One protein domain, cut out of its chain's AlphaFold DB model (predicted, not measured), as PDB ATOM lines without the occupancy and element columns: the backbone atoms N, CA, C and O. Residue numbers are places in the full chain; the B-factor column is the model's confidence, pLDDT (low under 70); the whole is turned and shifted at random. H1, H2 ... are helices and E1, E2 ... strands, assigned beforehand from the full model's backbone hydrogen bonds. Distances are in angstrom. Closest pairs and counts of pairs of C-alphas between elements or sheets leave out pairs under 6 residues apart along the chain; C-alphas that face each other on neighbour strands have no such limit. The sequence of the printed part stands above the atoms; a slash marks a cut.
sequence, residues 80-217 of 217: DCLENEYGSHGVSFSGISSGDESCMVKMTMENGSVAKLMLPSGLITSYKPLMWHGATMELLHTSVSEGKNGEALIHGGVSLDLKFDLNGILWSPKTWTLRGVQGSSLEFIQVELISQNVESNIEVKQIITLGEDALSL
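What this domain is: This is residues 80 to 217 of the 217 residues of the protein "protein NDH-DEPENDENT CYCLIC ELECTRON FLOW 5-like" of Coffea arabica (UniProt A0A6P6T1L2). Two antiparallel sheets, E1 to E4 and E9 to E11, stand partly face to face as a sandwich, with the short helix H1 over the edge strand E1. Two small hairpins lie outside this body: E5 and E6 lead away from the edge strand E4, and E7 and E8 make one far end of the long axis. The printed part has 138 residues with one named helix and eleven named strands, H1 first and then E1 to E11; it is mostly strand, and both larger sheets follow their chain order. It is compact, with a radius of gyration of the C-alphas of 16.0 A and spans of 52 by 35 by 30 A.

How they stand to each other: H1, residues 80 to 86, is on the sheet of E1, residues 91 to 95, E2, 103 to 108, E3, 114 to 119, and E4, 123 to 128. Its height over the sheet is 8.3 A, and it runs along E1 at 18 degrees on the local plane; the closest C-alphas are those of Glu 83 and Phe 93, 5.8 A apart. In H1 every O i to N i+4 pair is within hydrogen-bond range. E1 to E4 form a meander, each strand the antiparallel neighbour of the one before; within hydrogen-bond range are N 94 and O 104 at 3.0 A, N 105 and O 117 at 2.8 A, and N 116 and O 126 at 2.9 A. E5, residues 142 to 146, and E6, 152 to 156, form a hairpin with N 143 and O 155 2.9 A apart; the closest C-alphas of E4 and E5 are those of Thr 125 and Thr 142, at 6.0 A. E7, residues 164 to 166, and E8, 169 to 171, form another, with N 166 and O 169 2.8 A apart. E9, residues 177 to 184, E10, 188 to 197, and E11, 202 to 210, form a second meander, with N 182 and O 190 at 2.9 A and N 193 and O 206 at 2.8 A. The two meanders are a sandwich, two sheets face to face, with best planes 5 degrees apart and strands at 19 degrees. H1 only grazes the sheet of E9, E10 and E11.

Where its parts are: H1 begins at C-alpha 80, (4.275, -30.982, 3.309). E10 is the longest strand at 29.9 A, E11 measures 26.5 A and E9 20.7 A. E11 ends at C-alpha 210, (13.746, -25.723, -16.853).

The domain as a whole: The C-alphas farthest apart, those of His 133 and Asn 167, are 52.6 A apart. The printed part has no cut; the link from E4 to E5, residues 129 to 141, is long. Mean pLDDT of the printed part is 92.4, and residues 98 to 100 are under 70.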
ATOM      1  N   ASP A  80       3.321 -31.317   2.246       86.12
ATOM      2  CA  ASP A  80       4.275 -30.982   3.309       86.12
ATOM      3  C   ASP A  80       5.490 -31.917   3.261       86.12
ATOM      4  O   ASP A  80       6.637 -31.493   3.419       86.12
ATOM      5  N   CYS A  81       5.242 -33.190   2.961       85.06
ATOM      6  CA  CYS A  81       6.271 -34.182   2.678       85.06
ATOM      7  C   CYS A  81       7.129 -33.805   1.463       85.06
ATOM      8  O   CYS A  81       8.359 -33.799   1.558       85.06
ATOM      9  N   LEU A  82       6.493 -33.469   0.335       89.06
ATOM     10  CA  LEU A  82       7.191 -33.085  -0.896       89.06
ATOM     11  C   LEU A  82       8.016 -31.811  -0.706       89.06
ATOM     12  O   LEU A  82       9.148 -31.742  -1.172       89.06
ATOM     13  N   GLU A  83       7.478 -30.823   0.002       90.44
ATOM     14  CA  GLU A  83       8.190 -29.588   0.319       90.44
ATOM     15  C   GLU A  83       9.379 -29.860   1.254       90.44
ATOM     16  O   GLU A  83      10.472 -29.350   1.028       90.44
ATOM     17  N   ASN A  84       9.229 -30.722   2.263       87.94
ATOM     18  CA  ASN A  84      10.335 -31.063   3.157       87.94
ATOM     19  C   ASN A  84      11.452 -31.866   2.460       87.94
ATOM     20  O   ASN A  84      12.624 -31.700   2.791       87.94
ATOM     21  N   GLU A  85      11.109 -32.743   1.514       88.75
ATOM     22  CA  GLU A  85      12.085 -33.575   0.800       88.75
ATOM     23  C   GLU A  85      12.714 -32.854  -0.404       88.75
ATOM     24  O   GLU A  85      13.922 -32.951  -0.627       88.75
ATOM     25  N   TYR A  86      11.912 -32.098  -1.157       89.31
ATOM     26  CA  TYR A  86      12.276 -31.540  -2.461       89.31
ATOM     27  C   TYR A  86      12.108 -30.016  -2.576       89.31
ATOM     28  O   TYR A  86      12.466 -29.465  -3.616       89.31
ATOM     29  N   GLY A  87      11.592 -29.321  -1.554       82.62
ATOM     30  CA  GLY A  87      11.321 -27.867  -1.526       82.62
ATOM     31  C   GLY A  87      12.578 -27.001  -1.431       82.62
ATOM     32  O   GLY A  87      12.742 -26.150  -0.559       82.62
ATOM     33  N   SER A  88      13.535 -27.256  -2.311       83.81
ATOM     34  CA  SER A  88      14.800 -26.541  -2.411       83.81
ATOM     35  C   SER A  88      15.208 -26.431  -3.884       83.81
ATOM     36  O   SER A  88      14.541 -26.965  -4.766       83.81
ATOM     37  N   HIS A  89      16.288 -25.705  -4.186       87.00
ATOM     38  CA  HIS A  89      16.811 -25.566  -5.559       87.00
ATOM     39  C   HIS A  89      15.864 -24.856  -6.550       87.00
ATOM     40  O   HIS A  89      15.988 -25.028  -7.757       87.00
ATOM     41  N   GLY A  90      14.935 -24.031  -6.053       93.19
ATOM     42  CA  GLY A  90      13.974 -23.296  -6.884       93.19
ATOM     43  C   GLY A  90      12.688 -24.067  -7.194       93.19
ATOM     44  O   GLY A  90      11.901 -23.608  -8.022       93.19
ATOM     45  N   VAL A  91      12.455 -25.207  -6.537       97.12
ATOM     46  CA  VAL A  91      11.196 -25.962  -6.608       97.12
ATOM     47  C   VAL A  91      10.347 -25.706  -5.365       97.12
ATOM     48  O   VAL A  91      10.875 -25.659  -4.259       97.12
ATOM     49  N   SER A  92       9.039 -25.544  -5.554       96.00
ATOM     50  CA  SER A  92       8.051 -25.440  -4.472       96.00
ATOM     51  C   SER A  92       6.766 -26.183  -4.824       96.00
ATOM     52  O   SER A  92       6.399 -26.250  -6.006       96.00
ATOM     53  N   PHE A  93       6.041 -26.638  -3.809       95.06
ATOM     54  CA  PHE A  93       4.823 -27.430  -3.944       95.06
ATOM     55  C   PHE A  93       3.611 -26.705  -3.353       95.06
ATOM     56  O   PHE A  93       3.703 -25.996  -2.354       95.06
ATOM     57  N   SER A  94       2.444 -26.859  -3.979       92.94
ATOM     58  CA  SER A  94       1.190 -26.314  -3.445       92.94
ATOM     59  C   SER A  94      -0.006 -27.173  -3.833       92.94
ATOM     60  O   SER A  94      -0.141 -27.540  -5.001       92.94
ATOM     61  N   GLY A  95      -0.904 -27.436  -2.882       88.44
ATOM     62  CA  GLY A  95      -2.186 -28.087  -3.160       88.44
ATOM     63  C   GLY A  95      -3.107 -27.199  -4.003       88.44
ATOM     64  O   GLY A  95      -3.051 -25.972  -3.915       88.44
ATOM     65  N   ILE A  96      -3.942 -27.819  -4.839       80.62
ATOM     66  CA  ILE A  96      -4.831 -27.104  -5.775       80.62
ATOM     67  C   ILE A  96      -6.217 -26.856  -5.164       80.62
ATOM     68  O   ILE A  96      -6.828 -25.822  -5.429       80.62
ATOM     69  N   SER A  97      -6.687 -27.755  -4.297       72.81
ATOM     70  CA  SER A  97      -7.912 -27.594  -3.512       72.81
ATOM     71  C   SER A  97      -7.824 -28.393  -2.210       72.81
ATOM     72  O   SER A  97      -7.086 -29.375  -2.116       72.81
ATOM     73  N   SER A  98      -8.572 -27.982  -1.186       57.84
ATOM     74  CA  SER A  98      -8.655 -28.703   0.086       57.84
ATOM     75  C   SER A  98      -9.396 -30.031  -0.111       57.84
ATOM     76  O   SER A  98     -10.622 -30.035  -0.223       57.84
ATOM     77  N   GLY A  99      -8.657 -31.141  -0.142       59.81
ATOM     78  CA  GLY A  99      -9.201 -32.498  -0.283       59.81
ATOM     79  C   GLY A  99      -8.897 -33.192  -1.612       59.81
ATOM     80  O   GLY A  99      -9.202 -34.373  -1.732       59.81
ATOM     81  N   ASP A 100      -8.274 -32.502  -2.572       66.12
ATOM     82  CA  ASP A 100      -7.797 -33.131  -3.804       66.12
ATOM     83  C   ASP A 100      -6.397 -33.716  -3.613       66.12
ATOM     84  O   ASP A 100      -5.490 -33.053  -3.111       66.12
ATOM     85  N   GLU A 101      -6.190 -34.926  -4.126       78.56
ATOM     86  CA  GLU A 101      -4.877 -35.573  -4.241       78.56
ATOM     87  C   GLU A 101      -4.054 -34.965  -5.393       78.56
ATOM     88  O   GLU A 101      -3.368 -35.676  -6.118       78.56
ATOM     89  N   SER A 102      -4.160 -33.655  -5.642       86.75
ATOM     90  CA  SER A 102      -3.436 -32.985  -6.723       86.75
ATOM     91  C   SER A 102      -2.516 -31.891  -6.197       86.75
ATOM     92  O   SER A 102      -2.880 -31.060  -5.362       86.75
ATOM     93  N   CYS A 103      -1.289 -31.902  -6.710       92.06
ATOM     94  CA  CYS A 103      -0.224 -31.006  -6.290       92.06
ATOM     95  C   CYS A 103       0.329 -30.261  -7.504       92.06
ATOM     96  O   CYS A 103       0.634 -30.853  -8.540       92.06
ATOM     97  N   MET A 104       0.466 -28.948  -7.371       94.62
ATOM     98  CA  MET A 104       1.166 -28.102  -8.324       94.62
ATOM     99  C   MET A 104       2.643 -28.046  -7.937       94.62
ATOM    100  O   MET A 104       2.987 -27.552  -6.863       94.62
ATOM    101  N   VAL A 105       3.512 -28.488  -8.839       97.06
ATOM    102  CA  VAL A 105       4.960 -28.299  -8.733       97.06
ATOM    103  C   VAL A 105       5.326 -27.044  -9.513       97.06
ATOM    104  O   VAL A 105       4.962 -26.902 -10.684       97.06
ATOM    105  N   LYS A 106       6.049 -26.123  -8.879       97.88
ATOM    106  CA  LYS A 106       6.527 -24.887  -9.504       97.88
ATOM    107  C   LYS A 106       8.051 -24.867  -9.495       97.88
ATOM    108  O   LYS A 106       8.648 -24.890  -8.428       97.88
ATOM    109  N   MET A 107       8.657 -24.750 -10.673       98.38
ATOM    110  CA  MET A 107      10.093 -24.522 -10.864       98.38
ATOM    111  C   MET A 107      10.327 -23.033 -11.138       98.38
ATOM    112  O   MET A 107       9.628 -22.451 -11.969       98.38
ATOM    113  N   THR A 108      11.273 -22.408 -10.437       97.81
ATOM    114  CA  THR A 108      11.577 -20.971 -10.526       97.81
ATOM    115  C   THR A 108      13.084 -20.745 -10.629       97.81
ATOM    116  O   THR A 108      13.818 -20.993  -9.675       97.81
ATOM    117  N   MET A 109      13.528 -20.232 -11.773       97.38
ATOM    118  CA  MET A 109      14.907 -19.794 -12.008       97.38
ATOM    119  C   MET A 109      15.149 -18.399 -11.411       97.38
ATOM    120  O   MET A 109      14.224 -17.591 -11.297       97.38
ATOM    121  N   GLU A 110      16.402 -18.066 -11.104       96.00
ATOM    122  CA  GLU A 110      16.791 -16.732 -10.615       96.00
ATOM    123  C   GLU A 110      16.583 -15.634 -11.661       96.00
ATOM    124  O   GLU A 110      16.274 -14.494 -11.317       96.00
ATOM    125  N   ASN A 111      16.676 -15.983 -12.948       94.62
ATOM    126  CA  ASN A 111      16.396 -15.064 -14.050       94.62
ATOM    127  C   ASN A 111      14.895 -14.711 -14.182       94.62
ATOM    128  O   ASN A 111      14.515 -13.920 -15.042       94.62
ATOM    129  N   GLY A 112      14.039 -15.296 -13.335       95.31
ATOM    130  CA  GLY A 112      12.595 -15.087 -13.316       95.31
ATOM    131  C   GLY A 112      11.803 -16.087 -14.156       95.31
ATOM    132  O   GLY A 112      10.572 -16.036 -14.125       95.31
ATOM    133  N   SER A 113      12.464 -17.000 -14.875       97.19
ATOM    134  CA  SER A 113      11.779 -18.038 -15.644       97.19
ATOM    135  C   SER A 113      11.026 -18.993 -14.723       97.19
ATOM    136  O   SER A 113      11.550 -19.426 -13.697       97.19
ATOM    137  N   VAL A 114       9.790 -19.333 -15.085       97.81
ATOM    138  CA  VAL A 114       8.918 -20.197 -14.281       97.81
ATOM    139  C   VAL A 114       8.290 -21.274 -15.149       97.81
ATOM    140  O   VAL A 114       7.796 -20.983 -16.234       97.81
ATOM    141  N   ALA A 115       8.224 -22.497 -14.636       98.31
ATOM    142  CA  ALA A 115       7.389 -23.556 -15.189       98.31
ATOM    143  C   ALA A 115       6.528 -24.170 -14.083       98.31
ATOM    144  O   ALA A 115       6.951 -24.257 -12.927       98.31
ATOM    145  N   LYS A 116       5.305 -24.578 -14.427       97.81
ATOM    146  CA  LYS A 116       4.390 -25.260 -13.507       97.81
ATOM    147  C   LYS A 116       3.884 -26.546 -14.125       97.81
ATOM    148  O   LYS A 116       3.519 -26.550 -15.300       97.81
ATOM    149  N   LEU A 117       3.811 -27.600 -13.323       96.62
ATOM    150  CA  LEU A 117       3.204 -28.869 -13.709       96.62
ATOM    151  C   LEU A 117       2.332 -29.422 -12.583       96.62
ATOM    152  O   LEU A 117       2.508 -29.070 -11.419       96.62
ATOM    153  N   MET A 118       1.399 -30.297 -12.937       95.06
ATOM    154  CA  MET A 118       0.435 -30.881 -12.014       95.06
ATOM    155  C   MET A 118       0.649 -32.377 -11.829       95.06
ATOM    156  O   MET A 118       0.602 -33.152 -12.788       95.06
ATOM    157  N   LEU A 119       0.791 -32.799 -10.579       94.56
ATOM    158  CA  LEU A 119       0.754 -34.197 -10.175       94.56
ATOM    159  C   LEU A 119      -0.663 -34.594  -9.727       94.56
ATOM    160  O   LEU A 119      -1.369 -33.756  -9.162       94.56
ATOM    161  N   PRO A 120      -1.087 -35.842  -9.991       93.56
ATOM    162  CA  PRO A 120      -0.316 -36.907 -10.638       93.56
ATOM    163  C   PRO A 120      -0.382 -36.885 -12.176       93.56
ATOM    164  O   PRO A 120       0.136 -37.788 -12.819       93.56
ATOM    165  N   SER A 121      -1.016 -35.891 -12.800       93.38
ATOM    166  CA  SER A 121      -1.244 -35.899 -14.257       93.38
ATOM    167  C   SER A 121       0.022 -35.809 -15.122       93.38
ATOM    168  O   SER A 121      -0.015 -36.182 -16.292       93.38
ATOM    169  N   GLY A 122       1.127 -35.282 -14.584       95.06
ATOM    170  CA  GLY A 122       2.324 -34.946 -15.362       95.06
ATOM    171  C   GLY A 122       2.108 -33.788 -16.349       95.06
ATOM    172  O   GLY A 122       2.950 -33.545 -17.209       95.06
ATOM    173  N   LEU A 123       0.977 -33.076 -16.256       95.94
ATOM    174  CA  LEU A 123       0.617 -31.989 -17.161       95.94
ATOM    175  C   LEU A 123       1.395 -30.724 -16.812       95.94
ATOM    176  O   LEU A 123       1.210 -30.167 -15.732       95.94
ATOM    177  N   ILE A 124       2.197 -30.222 -17.744       97.81
ATOM    178  CA  ILE A 124       2.764 -28.876 -17.674       97.81
ATOM    179  C   ILE A 124       1.661 -27.884 -18.030       97.81
ATOM    180  O   ILE A 124       1.069 -27.962 -19.107       97.81
ATOM    181  N   THR A 125       1.381 -26.954 -17.120       97.06
ATOM    182  CA  THR A 125       0.257 -26.015 -17.233       97.06
ATOM    183  C   THR A 125       0.674 -24.572 -17.482       97.06
ATOM    184  O   THR A 125      -0.145 -23.772 -17.931       97.06
ATOM    185  N   SER A 126       1.932 -24.222 -17.217       97.44
ATOM    186  CA  SER A 126       2.463 -22.877 -17.454       97.44
ATOM    187  C   SER A 126       3.951 -22.942 -17.760       97.44
ATOM    188  O   SER A 126       4.683 -23.718 -17.140       97.44
ATOM    189  N   TYR A 127       4.391 -22.089 -18.678       98.19
ATOM    190  CA  TYR A 127       5.797 -21.821 -18.936       98.19
ATOM    191  C   TYR A 127       5.997 -20.345 -19.283       98.19
ATOM    192  O   TYR A 127       5.448 -19.828 -20.256       98.19
ATOM    193  N   LYS A 128       6.806 -19.671 -18.466       97.50
ATOM    194  CA  LYS A 128       7.120 -18.246 -18.549       97.50
ATOM    195  C   LYS A 128       8.633 -18.048 -18.570       97.50
ATOM    196  O   LYS A 128       9.189 -17.830 -17.497       97.50
ATOM    197  N   PRO A 129       9.313 -18.126 -19.723       97.38
ATOM    198  CA  PRO A 129      10.735 -17.811 -19.783       97.38
ATOM    199  C   PRO A 129      10.993 -16.309 -19.656       97.38
ATOM    200  O   PRO A 129      10.104 -15.485 -19.908       97.38
ATOM    201  N   LEU A 130      12.228 -15.951 -19.309       96.62
ATOM    202  CA  LEU A 130      12.745 -14.598 -19.481       96.62
ATOM    203  C   LEU A 130      12.889 -14.292 -20.978       96.62
ATOM    204  O   LEU A 130      13.600 -14.975 -21.710       96.62
ATOM    205  N   MET A 131      12.213 -13.247 -21.440       95.19
ATOM    206  CA  MET A 131      12.293 -12.781 -22.820       95.19
ATOM    207  C   MET A 131      13.499 -11.860 -23.011       95.19
ATOM    208  O   MET A 131      13.949 -11.181 -22.088       95.19
ATOM    209  N   TRP A 132      13.945 -11.726 -24.259       92.88
ATOM    210  CA  TRP A 132      15.042 -10.834 -24.660       92.88
ATOM    211  C   TRP A 132      14.838  -9.355 -24.273       92.88
ATOM    212  O   TRP A 132      15.805  -8.605 -24.176       92.88
ATOM    213  N   HIS A 133      13.594  -8.922 -24.045       93.06
ATOM    214  CA  HIS A 133      13.258  -7.564 -23.601       93.06
ATOM    215  C   HIS A 133      13.170  -7.425 -22.066       93.06
ATOM    216  O   HIS A 133      12.636  -6.434 -21.568       93.06
ATOM    217  N   GLY A 134      13.652  -8.418 -21.310       93.00
ATOM    218  CA  GLY A 134      13.788  -8.367 -19.851       93.00
ATOM    219  C   GLY A 134      12.511  -8.626 -19.049       93.00
ATOM    220  O   GLY A 134      12.529  -8.462 -17.833       93.00
ATOM    221  N   ALA A 135      11.408  -9.023 -19.691       94.81
ATOM    222  CA  ALA A 135      10.181  -9.430 -18.999       94.81
ATOM    223  C   ALA A 135       9.881 -10.910 -19.247       94.81
ATOM    224  O   ALA A 135      10.423 -11.502 -20.174       94.81
ATOM    225  N   THR A 136       8.994 -11.501 -18.450       95.50
ATOM    226  CA  THR A 136       8.503 -12.864 -18.680       95.50
ATOM    227  C   THR A 136       7.150 -12.844 -19.384       95.50
ATOM    228  O   THR A 136       6.356 -11.917 -19.209       95.50
ATOM    229  N   MET A 137       6.877 -13.862 -20.199       95.81
ATOM    230  CA  MET A 137       5.613 -13.997 -20.929       95.81
ATOM    231  C   MET A 137       5.141 -15.447 -20.899       95.81
ATOM    232  O   MET A 137       5.948 -16.351 -21.077       95.81
ATOM    233  N   GLU A 138       3.844 -15.662 -20.670       96.88
ATOM    234  CA  GLU A 138       3.236 -16.994 -20.754       96.88
ATOM    235  C   GLU A 138       3.288 -17.497 -22.195       96.88
ATOM    236  O   GLU A 138       2.726 -16.868 -23.091       96.88
ATOM    237  N   LEU A 139       3.968 -18.623 -22.404       96.12
ATOM    238  CA  LEU A 139       4.051 -19.289 -23.701       96.12
ATOM    239  C   LEU A 139       3.102 -20.479 -23.808       96.12
ATOM    240  O   LEU A 139       2.799 -20.907 -24.921       96.12
ATOM    241  N   LEU A 140       2.628 -21.011 -22.678       95.88
ATOM    242  CA  LEU A 140       1.745 -22.164 -22.671       95.88
ATOM    243  C   LEU A 140       0.299 -21.749 -22.418       95.88
ATOM    244  O   LEU A 140      -0.035 -21.152 -21.399       95.88
ATOM    245  N   HIS A 141      -0.582 -22.093 -23.353       93.56
ATOM    246  CA  HIS A 141      -2.005 -21.855 -23.178       93.56
ATOM    247  C   HIS A 141      -2.634 -22.970 -22.341       93.56
ATOM    248  O   HIS A 141      -2.631 -24.136 -22.744       93.56
ATOM    249  N   THR A 142      -3.220 -22.590 -21.207       95.25
ATOM    250  CA  THR A 142      -4.111 -23.434 -20.413       95.25
ATOM    251  C   THR A 142      -5.381 -22.684 -20.043       95.25
ATOM    252  O   THR A 142      -5.375 -21.472 -19.822       95.25
ATOM    253  N   SER A 143      -6.492 -23.409 -19.986       93.75
ATOM    254  CA  SER A 143      -7.773 -22.899 -19.500       93.75
ATOM    255  C   SER A 143      -8.456 -23.945 -18.628       93.75
ATOM    256  O   SER A 143      -8.165 -25.135 -18.733       93.75
ATOM    257  N   VAL A 144      -9.339 -23.491 -17.739       92.75
ATOM    258  CA  VAL A 144     -10.095 -24.359 -16.833       92.75
ATOM    259  C   VAL A 144     -11.577 -24.154 -17.099       92.75
ATOM    260  O   VAL A 144     -12.048 -23.019 -17.151       92.75
ATOM    261  N   SER A 145     -12.302 -25.252 -17.273       93.12
ATOM    262  CA  SER A 145     -13.758 -25.267 -17.396       93.12
ATOM    263  C   SER A 145     -14.365 -26.186 -16.348       93.12
ATOM    264  O   SER A 145     -13.739 -27.165 -15.953       93.12
ATOM    265  N   GLU A 146     -15.604 -25.923 -15.957       93.81
ATOM    266  CA  GLU A 146     -16.364 -26.834 -15.106       93.81
ATOM    267  C   GLU A 146     -16.865 -28.034 -15.924       93.81
ATOM    268  O   GLU A 146     -17.428 -27.883 -17.013       93.81
ATOM    269  N   GLY A 147     -16.603 -29.233 -15.419       89.56
ATOM    270  CA  GLY A 147     -17.083 -30.489 -15.964       89.56
ATOM    271  C   GLY A 147     -18.497 -30.827 -15.498       89.56
ATOM    272  O   GLY A 147     -19.163 -30.056 -14.810       89.56
ATOM    273  N   LYS A 148     -19.002 -31.992 -15.912       88.62
ATOM    274  CA  LYS A 148     -20.430 -32.325 -15.732       88.62
ATOM    275  C   LYS A 148     -20.826 -32.512 -14.270       88.62
ATOM    276  O   LYS A 148     -21.995 -32.338 -13.939       88.62
ATOM    277  N   ASN A 149     -19.869 -32.873 -13.425       86.94
ATOM    278  CA  ASN A 149     -20.063 -33.155 -12.012       86.94
ATOM    279  C   ASN A 149     -19.419 -32.068 -11.132       86.94
ATOM    280  O   ASN A 149     -19.190 -32.309  -9.949       86.94
ATOM    281  N   GLY A 150     -19.119 -30.889 -11.695       83.06
ATOM    282  CA  GLY A 150     -18.428 -29.807 -10.992       83.06
ATOM    283  C   GLY A 150     -16.909 -29.991 -10.907       83.06
ATOM    284  O   GLY A 150     -16.239 -29.224 -10.218       83.06
ATOM    285  N   GLU A 151     -16.344 -30.996 -11.585       84.38
ATOM    286  CA  GLU A 151     -14.900 -31.208 -11.638       84.38
ATOM    287  C   GLU A 151     -14.200 -30.121 -12.464       84.38
ATOM    288  O   GLU A 151     -14.697 -29.694 -13.505       84.38
ATOM    289  N   ALA A 152     -13.014 -29.685 -12.042       87.19
ATOM    290  CA  ALA A 152     -12.205 -28.775 -12.844       87.19
ATOM    291  C   ALA A 152     -11.563 -29.536 -14.018       87.19
ATOM    292  O   ALA A 152     -10.706 -30.397 -13.824       87.19
ATOM    293  N   LEU A 153     -11.956 -29.208 -15.250       90.44
ATOM    294  CA  LEU A 153     -11.363 -29.742 -16.474       90.44
ATOM    295  C   LEU A 153     -10.327 -28.762 -17.017       90.44
ATOM    296  O   LEU A 153     -10.654 -27.618 -17.338       90.44
ATOM    297  N   ILE A 154      -9.085 -29.221 -17.145       91.44
ATOM    298  CA  ILE A 154      -7.984 -28.430 -17.696       91.44
ATOM    299  C   ILE A 154      -7.856 -28.724 -19.187       91.44
ATOM    300  O   ILE A 154      -7.734 -29.879 -19.591       91.44
ATOM    301  N   HIS A 155      -7.843 -27.667 -19.994       94.31
ATOM    302  CA  HIS A 155      -7.627 -27.730 -21.437       94.31
ATOM    303  C   HIS A 155      -6.313 -27.058 -21.809       94.31
ATOM    304  O   HIS A 155      -5.994 -25.982 -21.299       94.31
ATOM    305  N   GLY A 156      -5.589 -27.661 -22.748       95.38
ATOM    306  CA  GLY A 156      -4.275 -27.194 -23.186       95.38
ATOM    307  C   GLY A 156      -3.136 -27.768 -22.343       95.38
ATOM    308  O   GLY A 156      -3.278 -28.821 -21.726       95.38
ATOM    309  N   GLY A 157      -2.002 -27.072 -22.329       95.94
ATOM    310  CA  GLY A 157      -0.788 -27.544 -21.666       95.94
ATOM    311  C   GLY A 157       0.024 -28.552 -22.489       95.94
ATOM    312  O   GLY A 157      -0.230 -28.757 -23.677       95.94
ATOM    313  N   VAL A 158       1.028 -29.162 -21.852       96.38
ATOM    314  CA  VAL A 158       1.863 -30.221 -22.446       96.38
ATOM    315  C   VAL A 158       1.915 -31.417 -21.511       96.38
ATOM    316  O   VAL A 158       2.267 -31.281 -20.343       96.38
ATOM    317  N   SER A 159       1.603 -32.597 -22.031       93.44
ATOM    318  CA  SER A 159       1.752 -33.871 -21.332       93.44
ATOM    319  C   SER A 159       2.310 -34.930 -22.276       93.44
ATOM    320  O   SER A 159       2.338 -34.759 -23.498       93.44
ATOM    321  N   LEU A 160       2.782 -36.027 -21.695       93.75
ATOM    322  CA  LEU A 160       3.309 -37.156 -22.440       93.75
ATOM    323  C   LEU A 160       2.172 -38.134 -22.792       93.75
ATOM    324  O   LEU A 160       1.572 -38.720 -21.895       93.75
ATOM    325  N   ASP A 161       1.899 -38.341 -24.086       92.00
ATOM    326  CA  ASP A 161       0.954 -39.363 -24.575       92.00
ATOM    327  C   ASP A 161       1.726 -40.547 -25.170       92.00
ATOM    328  O   ASP A 161       2.006 -40.606 -26.368       92.00
ATOM    329  N   LEU A 162       2.118 -41.482 -24.303       92.81
ATOM    330  CA  LEU A 162       2.749 -42.742 -24.700       92.81
ATOM    331  C   LEU A 162       1.783 -43.906 -24.530       92.81
ATOM    332  O   LEU A 162       1.035 -43.980 -23.556       92.81
ATOM    333  N   LYS A 163       1.845 -44.852 -25.467       93.88
ATOM    334  CA  LYS A 163       1.047 -46.075 -25.446       93.88
ATOM    335  C   LYS A 163       1.935 -47.272 -25.733       93.88
ATOM    336  O   LYS A 163       2.687 -47.274 -26.704       93.88
ATOM    337  N   PHE A 164       1.816 -48.283 -24.892       91.31
ATOM    338  CA  PHE A 164       2.567 -49.525 -24.952       91.31
ATOM    339  C   PHE A 164       1.586 -50.681 -25.108       91.31
ATOM    340  O   PHE A 164       0.602 -50.755 -24.373       91.31
ATOM    341  N   ASP A 165       1.839 -51.571 -26.063       91.88
ATOM    342  CA  ASP A 165       1.113 -52.836 -26.175       91.88
ATOM    343  C   ASP A 165       1.832 -53.893 -25.334       91.88
ATOM    344  O   ASP A 165       2.964 -54.283 -25.625       91.88
ATOM    345  N   LEU A 166       1.172 -54.310 -24.258       88.69
ATOM    346  CA  LEU A 166       1.666 -55.255 -23.271       88.69
ATOM    347  C   LEU A 166       0.900 -56.556 -23.428       88.69
ATOM    348  O   LEU A 166      -0.046 -56.838 -22.692       88.69
ATOM    349  N   ASN A 167       1.286 -57.331 -24.438       87.69
ATOM    350  CA  ASN A 167       0.695 -58.635 -24.723       87.69
ATOM    351  C   ASN A 167      -0.827 -58.557 -24.969       87.69
ATOM    352  O   ASN A 167      -1.585 -59.402 -24.494       87.69
ATOM    353  N   GLY A 168      -1.280 -57.547 -25.716       87.44
ATOM    354  CA  GLY A 168      -2.691 -57.299 -26.014       87.44
ATOM    355  C   GLY A 168      -3.380 -56.343 -25.037       87.44
ATOM    356  O   GLY A 168      -4.550 -56.016 -25.236       87.44
ATOM    357  N   ILE A 169      -2.677 -55.870 -24.002       87.62
ATOM    358  CA  ILE A 169      -3.159 -54.835 -23.085       87.62
ATOM    359  C   ILE A 169      -2.497 -53.509 -23.451       87.62
ATOM    360  O   ILE A 169      -1.290 -53.339 -23.299       87.62
ATOM    361  N   LEU A 170      -3.293 -52.540 -23.900       92.25
ATOM    362  CA  LEU A 170      -2.803 -51.193 -24.166       92.25
ATOM    363  C   LEU A 170      -2.640 -50.424 -22.848       92.25
ATOM    364  O   LEU A 170      -3.626 -50.105 -22.181       92.25
ATOM    365  N   TRP A 171      -1.404 -50.093 -22.493       93.56
ATOM    366  CA  TRP A 171      -1.071 -49.317 -21.303       93.56
ATOM    367  C   TRP A 171      -0.484 -47.951 -21.666       93.56
ATOM    368  O   TRP A 171       0.196 -47.798 -22.676       93.56
ATOM    369  N   SER A 172      -0.732 -46.951 -20.826       93.62
ATOM    370  CA  SER A 172      -0.184 -45.598 -20.951       93.62
ATOM    371  C   SER A 172       0.144 -45.047 -19.560       93.62
ATOM    372  O   SER A 172      -0.661 -45.268 -18.645       93.62
ATOM    373  N   PRO A 173       1.235 -44.284 -19.387       93.88
ATOM    374  CA  PRO A 173       1.566 -43.657 -18.115       93.88
ATOM    375  C   PRO A 173       0.593 -42.502 -17.828       93.88
ATOM    376  O   PRO A 173       0.673 -41.440 -18.440       93.88
ATOM    377  N   LYS A 174      -0.376 -42.726 -16.931       90.88
ATOM    378  CA  LYS A 174      -1.414 -41.732 -16.571       90.88
ATOM    379  C   LYS A 174      -1.215 -41.097 -15.199       90.88
ATOM    380  O   LYS A 174      -1.709 -40.000 -14.961       90.88
ATOM    381  N   THR A 175      -0.520 -41.801 -14.314       93.62
ATOM    382  CA  THR A 175      -0.298 -41.393 -12.927       93.62
ATOM    383  C   THR A 175       1.198 -41.295 -12.713       93.62
ATOM    384  O   THR A 175       1.908 -42.299 -12.810       93.62
ATOM    385  N   TRP A 176       1.659 -40.080 -12.462       95.38
ATOM    386  CA  TRP A 176       3.051 -39.727 -12.257       95.38
ATOM    387  C   TRP A 176       3.303 -39.417 -10.790       95.38
ATOM    388  O   TRP A 176       2.513 -38.722 -10.148       95.38
ATOM    389  N   THR A 177       4.429 -39.890 -10.274       94.06
ATOM    390  CA  THR A 177       4.943 -39.510  -8.959       94.06
ATOM    391  C   THR A 177       6.289 -38.819  -9.108       94.06
ATOM    392  O   THR A 177       7.060 -39.114 -10.023       94.06
ATOM    393  N   LEU A 178       6.558 -37.866  -8.216       94.69
ATOM    394  CA  LEU A 178       7.865 -37.229  -8.134       94.69
ATOM    395  C   LEU A 178       8.873 -38.224  -7.558       94.69
ATOM    396  O   LEU A 178       8.616 -38.835  -6.524       94.69
ATOM    397  N   ARG A 179      10.019 -38.364  -8.223       94.50
ATOM    398  CA  ARG A 179      11.133 -39.203  -7.768       94.50
ATOM    399  C   ARG A 179      12.357 -38.398  -7.351       94.50
ATOM    400  O   ARG A 179      13.167 -38.888  -6.571       94.50
ATOM    401  N   GLY A 180      12.550 -37.216  -7.926       93.88
ATOM    402  CA  GLY A 180      13.762 -36.452  -7.683       93.88
ATOM    403  C   GLY A 180      13.713 -35.040  -8.231       93.88
ATOM    404  O   GLY A 180      13.026 -34.758  -9.213       93.88
ATOM    405  N   VAL A 181      14.501 -34.174  -7.599       95.88
ATOM    406  CA  VAL A 181      14.823 -32.831  -8.076       95.88
ATOM    407  C   VAL A 181      16.341 -32.704  -8.140       95.88
ATOM    408  O   VAL A 181      17.042 -33.113  -7.215       95.88
ATOM    409  N   GLN A 182      16.854 -32.156  -9.238       95.19
ATOM    410  CA  GLN A 182      18.279 -31.911  -9.443       95.19
ATOM    411  C   GLN A 182      18.504 -30.503 -10.004       95.19
ATOM    412  O   GLN A 182      17.625 -29.923 -10.638       95.19
ATOM    413  N   GLY A 183      19.713 -29.979  -9.803       95.31
ATOM    414  CA  GLY A 183      20.163 -28.718 -10.380       95.31
ATOM    415  C   GLY A 183      20.066 -27.568  -9.384       95.31
ATOM    416  O   GLY A 183      20.112 -27.777  -8.176       95.31
ATOM    417  N   SER A 184      19.990 -26.346  -9.891       95.38
ATOM    418  CA  SER A 184      19.823 -25.127  -9.107       95.38
ATOM    419  C   SER A 184      19.090 -24.061  -9.916       95.38
ATOM    420  O   SER A 184      19.175 -24.026 -11.141       95.38
ATOM    421  N   SER A 185      18.452 -23.119  -9.228       96.06
ATOM    422  CA  SER A 185      17.776 -21.975  -9.850       96.06
ATOM    423  C   SER A 185      18.689 -21.071 -10.690       96.06
ATOM    424  O   SER A 185      18.177 -20.234 -11.433       96.06
ATOM    425  N   LEU A 186      20.014 -21.209 -10.581       95.50
ATOM    426  CA  LEU A 186      20.985 -20.429 -11.348       95.50
ATOM    427  C   LEU A 186      21.320 -21.061 -12.708       95.50
ATOM    428  O   LEU A 186      21.498 -20.336 -13.680       95.50
ATOM    429  N   GLU A 187      21.415 -22.392 -12.780       95.06
ATOM    430  CA  GLU A 187      21.851 -23.105 -13.993       95.06
ATOM    431  C   GLU A 187      20.683 -23.793 -14.704       95.06
ATOM    432  O   GLU A 187      20.392 -23.510 -15.866       95.06
ATOM    433  N   PHE A 188      20.003 -24.695 -14.000       97.06
ATOM    434  CA  PHE A 188      18.827 -25.410 -14.475       97.06
ATOM    435  C   PHE A 188      18.127 -26.089 -13.303       97.06
ATOM    436  O   PHE A 188      18.772 -26.519 -12.349       97.06
ATOM    437  N   ILE A 189      16.822 -26.287 -13.418       98.19
ATOM    438  CA  ILE A 189      16.041 -27.092 -12.484       98.19
ATOM    439  C   ILE A 189      15.505 -28.293 -13.241       98.19
ATOM    440  O   ILE A 189      14.854 -28.136 -14.269       98.19
ATOM    441  N   GLN A 190      15.758 -29.487 -12.723       97.69
ATOM    442  CA  GLN A 190      15.279 -30.735 -13.292       97.69
ATOM    443  C   GLN A 190      14.363 -31.446 -12.302       97.69
ATOM    444  O   GLN A 190      14.725 -31.651 -11.146       97.69
ATOM    445  N   VAL A 191      13.198 -31.865 -12.783       97.62
ATOM    446  CA  VAL A 191      12.220 -32.671 -12.057       97.62
ATOM    447  C   VAL A 191      12.120 -34.038 -12.726       97.62
ATOM    448  O   VAL A 191      11.898 -34.141 -13.932       97.62
ATOM    449  N   GLU A 192      12.294 -35.098 -11.945       97.44
ATOM    450  CA  GLU A 192      12.157 -36.481 -12.391       97.44
ATOM    451  C   GLU A 192      10.814 -37.052 -11.943       97.44
ATOM    452  O   GLU A 192      10.547 -37.172 -10.745       97.44
ATOM    453  N   LEU A 193       9.996 -37.450 -12.913       96.88
ATOM    454  CA  LEU A 193       8.726 -38.127 -12.697       96.88
ATOM    455  C   LEU A 193       8.827 -39.592 -13.114       96.88
ATOM    456  O   LEU A 193       9.503 -39.924 -14.091       96.88
ATOM    457  N   ILE A 194       8.109 -40.462 -12.413       96.44
ATOM    458  CA  ILE A 194       7.965 -41.871 -12.781       96.44
ATOM    459  C   ILE A 194       6.495 -42.269 -12.875       96.44
ATOM    460  O   ILE A 194       5.654 -41.784 -12.122       96.44
ATOM    461  N   SER A 195       6.195 -43.180 -13.793       95.50
ATOM    462  CA  SER A 195       4.916 -43.874 -13.884       95.50
ATOM    463  C   SER A 195       5.185 -45.358 -14.081       95.50
ATOM    464  O   SER A 195       5.972 -45.741 -14.948       95.50
ATOM    465  N   GLN A 196       4.562 -46.199 -13.263       93.75
ATOM    466  CA  GLN A 196       4.840 -47.631 -13.225       93.75
ATOM    467  C   GLN A 196       3.573 -48.448 -13.467       93.75
ATOM    468  O   GLN A 196       2.477 -48.078 -13.045       93.75
ATOM    469  N   ASN A 197       3.744 -49.604 -14.097       90.44
ATOM    470  CA  ASN A 197       2.774 -50.685 -14.119       90.44
ATOM    471  C   ASN A 197       3.431 -51.932 -13.521       90.44
ATOM    472  O   ASN A 197       4.256 -52.587 -14.159       90.44
ATOM    473  N   VAL A 198       3.056 -52.241 -12.279       84.06
ATOM    474  CA  VAL A 198       3.658 -53.325 -11.492       84.06
ATOM    475  C   VAL A 198       3.345 -54.700 -12.087       84.06
ATOM    476  O   VAL A 198       4.210 -55.569 -12.094       84.06
ATOM    477  N   GLU A 199       2.147 -54.898 -12.643       86.19
ATOM    478  CA  GLU A 199       1.730 -56.184 -13.231       86.19
ATOM    479  C   GLU A 199       2.594 -56.568 -14.437       86.19
ATOM    480  O   GLU A 199       2.938 -57.734 -14.625       86.19
ATOM    481  N   SER A 200       2.978 -55.571 -15.232       84.12
ATOM    482  CA  SER A 200       3.790 -55.748 -16.441       84.12
ATOM    483  C   SER A 200       5.278 -55.438 -16.252       84.12
ATOM    484  O   SER A 200       6.046 -55.594 -17.197       84.12
ATOM    485  N   ASN A 201       5.702 -55.054 -15.041       87.94
ATOM    486  CA  ASN A 201       7.076 -54.647 -14.712       87.94
ATOM    487  C   ASN A 201       7.627 -53.532 -15.620       87.94
ATOM    488  O   ASN A 201       8.790 -53.564 -16.023       87.94
ATOM    489  N   ILE A 202       6.793 -52.543 -15.947       91.56
ATOM    490  CA  ILE A 202       7.193 -51.398 -16.771       91.56
ATOM    491  C   ILE A 202       7.266 -50.139 -15.926       91.56
ATOM    492  O   ILE A 202       6.362 -49.842 -15.150       91.56
ATOM    493  N   GLU A 203       8.337 -49.379 -16.127       94.62
ATOM    494  CA  GLU A 203       8.535 -48.042 -15.583       94.62
ATOM    495  C   GLU A 203       8.833 -47.088 -16.737       94.62
ATOM    496  O   GLU A 203       9.714 -47.334 -17.562       94.62
ATOM    497  N   VAL A 204       8.099 -45.983 -16.778       96.06
ATOM    498  CA  VAL A 204       8.395 -44.845 -17.638       96.06
ATOM    499  C   VAL A 204       8.887 -43.719 -16.749       96.06
ATOM    500  O   VAL A 204       8.236 -43.356 -15.771       96.06
ATOM    501  N   LYS A 205      10.034 -43.158 -17.116       96.31
ATOM    502  CA  LYS A 205      10.625 -41.990 -16.478       96.31
ATOM    503  C   LYS A 205      10.495 -40.795 -17.414       96.31
ATOM    504  O   LYS A 205      10.873 -40.892 -18.579       96.31
ATOM    505  N   GLN A 206      10.000 -39.681 -16.894       96.75
ATOM    506  CA  GLN A 206       9.959 -38.397 -17.585       96.75
ATOM    507  C   GLN A 206      10.869 -37.416 -16.850       96.75
ATOM    508  O   GLN A 206      10.806 -37.297 -15.627       96.75
ATOM    509  N   ILE A 207      11.733 -36.733 -17.595       97.56
ATOM    510  CA  ILE A 207      12.647 -35.731 -17.054       97.56
ATOM    511  C   ILE A 207      12.226 -34.381 -17.610       97.56
ATOM    512  O   ILE A 207      12.293 -34.173 -18.813       97.56
ATOM    513  N   ILE A 208      11.822 -33.465 -16.740       98.19
ATOM    514  CA  ILE A 208      11.426 -32.118 -17.137       98.19
ATOM    515  C   ILE A 208      12.500 -31.156 -16.651       98.19
ATOM    516  O   ILE A 208      12.742 -31.075 -15.449       98.19
ATOM    517  N   THR A 209      13.123 -30.419 -17.569       98.25
ATOM    518  CA  THR A 209      14.214 -29.491 -17.245       98.25
ATOM    519  C   THR A 209      13.857 -28.071 -17.657       98.25
ATOM    520  O   THR A 209      13.655 -27.796 -18.841       98.25
ATOM    521  N   LEU A 210      13.819 -27.169 -16.676       98.44
ATOM    522  CA  LEU A 210      13.746 -25.723 -16.853       98.44
ATOM    523  C   LEU A 210      15.168 -25.149 -16.863       98.44
ATOM    524  O   LEU A 210      15.854 -25.177 -15.845       98.44
ATOM    525  N   GLY A 211      15.600 -24.641 -18.014       95.94
ATOM    526  CA  GLY A 211      16.858 -23.913 -18.181       95.94
ATOM    527  C   GLY A 211      16.649 -22.401 -18.273       95.94
ATOM    528  O   GLY A 211      15.564 -21.884 -18.004       95.94
ATOM    529  N   GLU A 212      17.702 -21.692 -18.681       89.81
ATOM    530  CA  GLU A 212      17.701 -20.229 -18.809       89.81
ATOM    531  C   GLU A 212      16.658 -19.720 -19.819       89.81
ATOM    532  O   GLU A 212      15.920 -18.779 -19.517       89.81
ATOM    533  N   ASP A 213      16.574 -20.360 -20.986       88.06
ATOM    534  CA  ASP A 213      15.766 -19.944 -22.138       88.06
ATOM    535  C   ASP A 213      14.898 -21.072 -22.727       88.06
ATOM    536  O   ASP A 213      14.198 -20.866 -23.721       88.06
ATOM    537  N   ALA A 214      14.908 -22.254 -22.105       94.69
ATOM    538  CA  ALA A 214      14.230 -23.439 -22.617       94.69
ATOM    539  C   ALA A 214      13.557 -24.271 -21.518       94.69
ATOM    540  O   ALA A 214      14.019 -24.347 -20.378       94.69
ATOM    541  N   LEU A 215      12.471 -24.940 -21.902       97.69
ATOM    542  CA  LEU A 215      11.842 -26.025 -21.158       97.69
ATOM    543  C   LEU A 215      11.930 -27.290 -22.017       97.69
ATOM    544  O   LEU A 215      11.486 -27.280 -23.165       97.69
ATOM    545  N   SER A 216      12.510 -28.359 -21.475       96.75
ATOM    546  CA  SER A 216      12.670 -29.650 -22.164       96.75
ATOM    547  C   SER A 216      11.992 -30.781 -21.393       96.75
ATOM    548  O   SER A 216      11.850 -30.687 -20.170       96.75
ATOM    549  N   LEU A 217      11.528 -31.799 -22.127       92.38
ATOM    550  CA  LEU A 217      10.782 -32.962 -21.640       92.38
ATOM    551  C   LEU A 217      11.312 -34.255 -22.272       92.38
ATOM    552  O   LEU A 217      11.781 -34.172 -23.432       92.38
TER     553      LEU A 217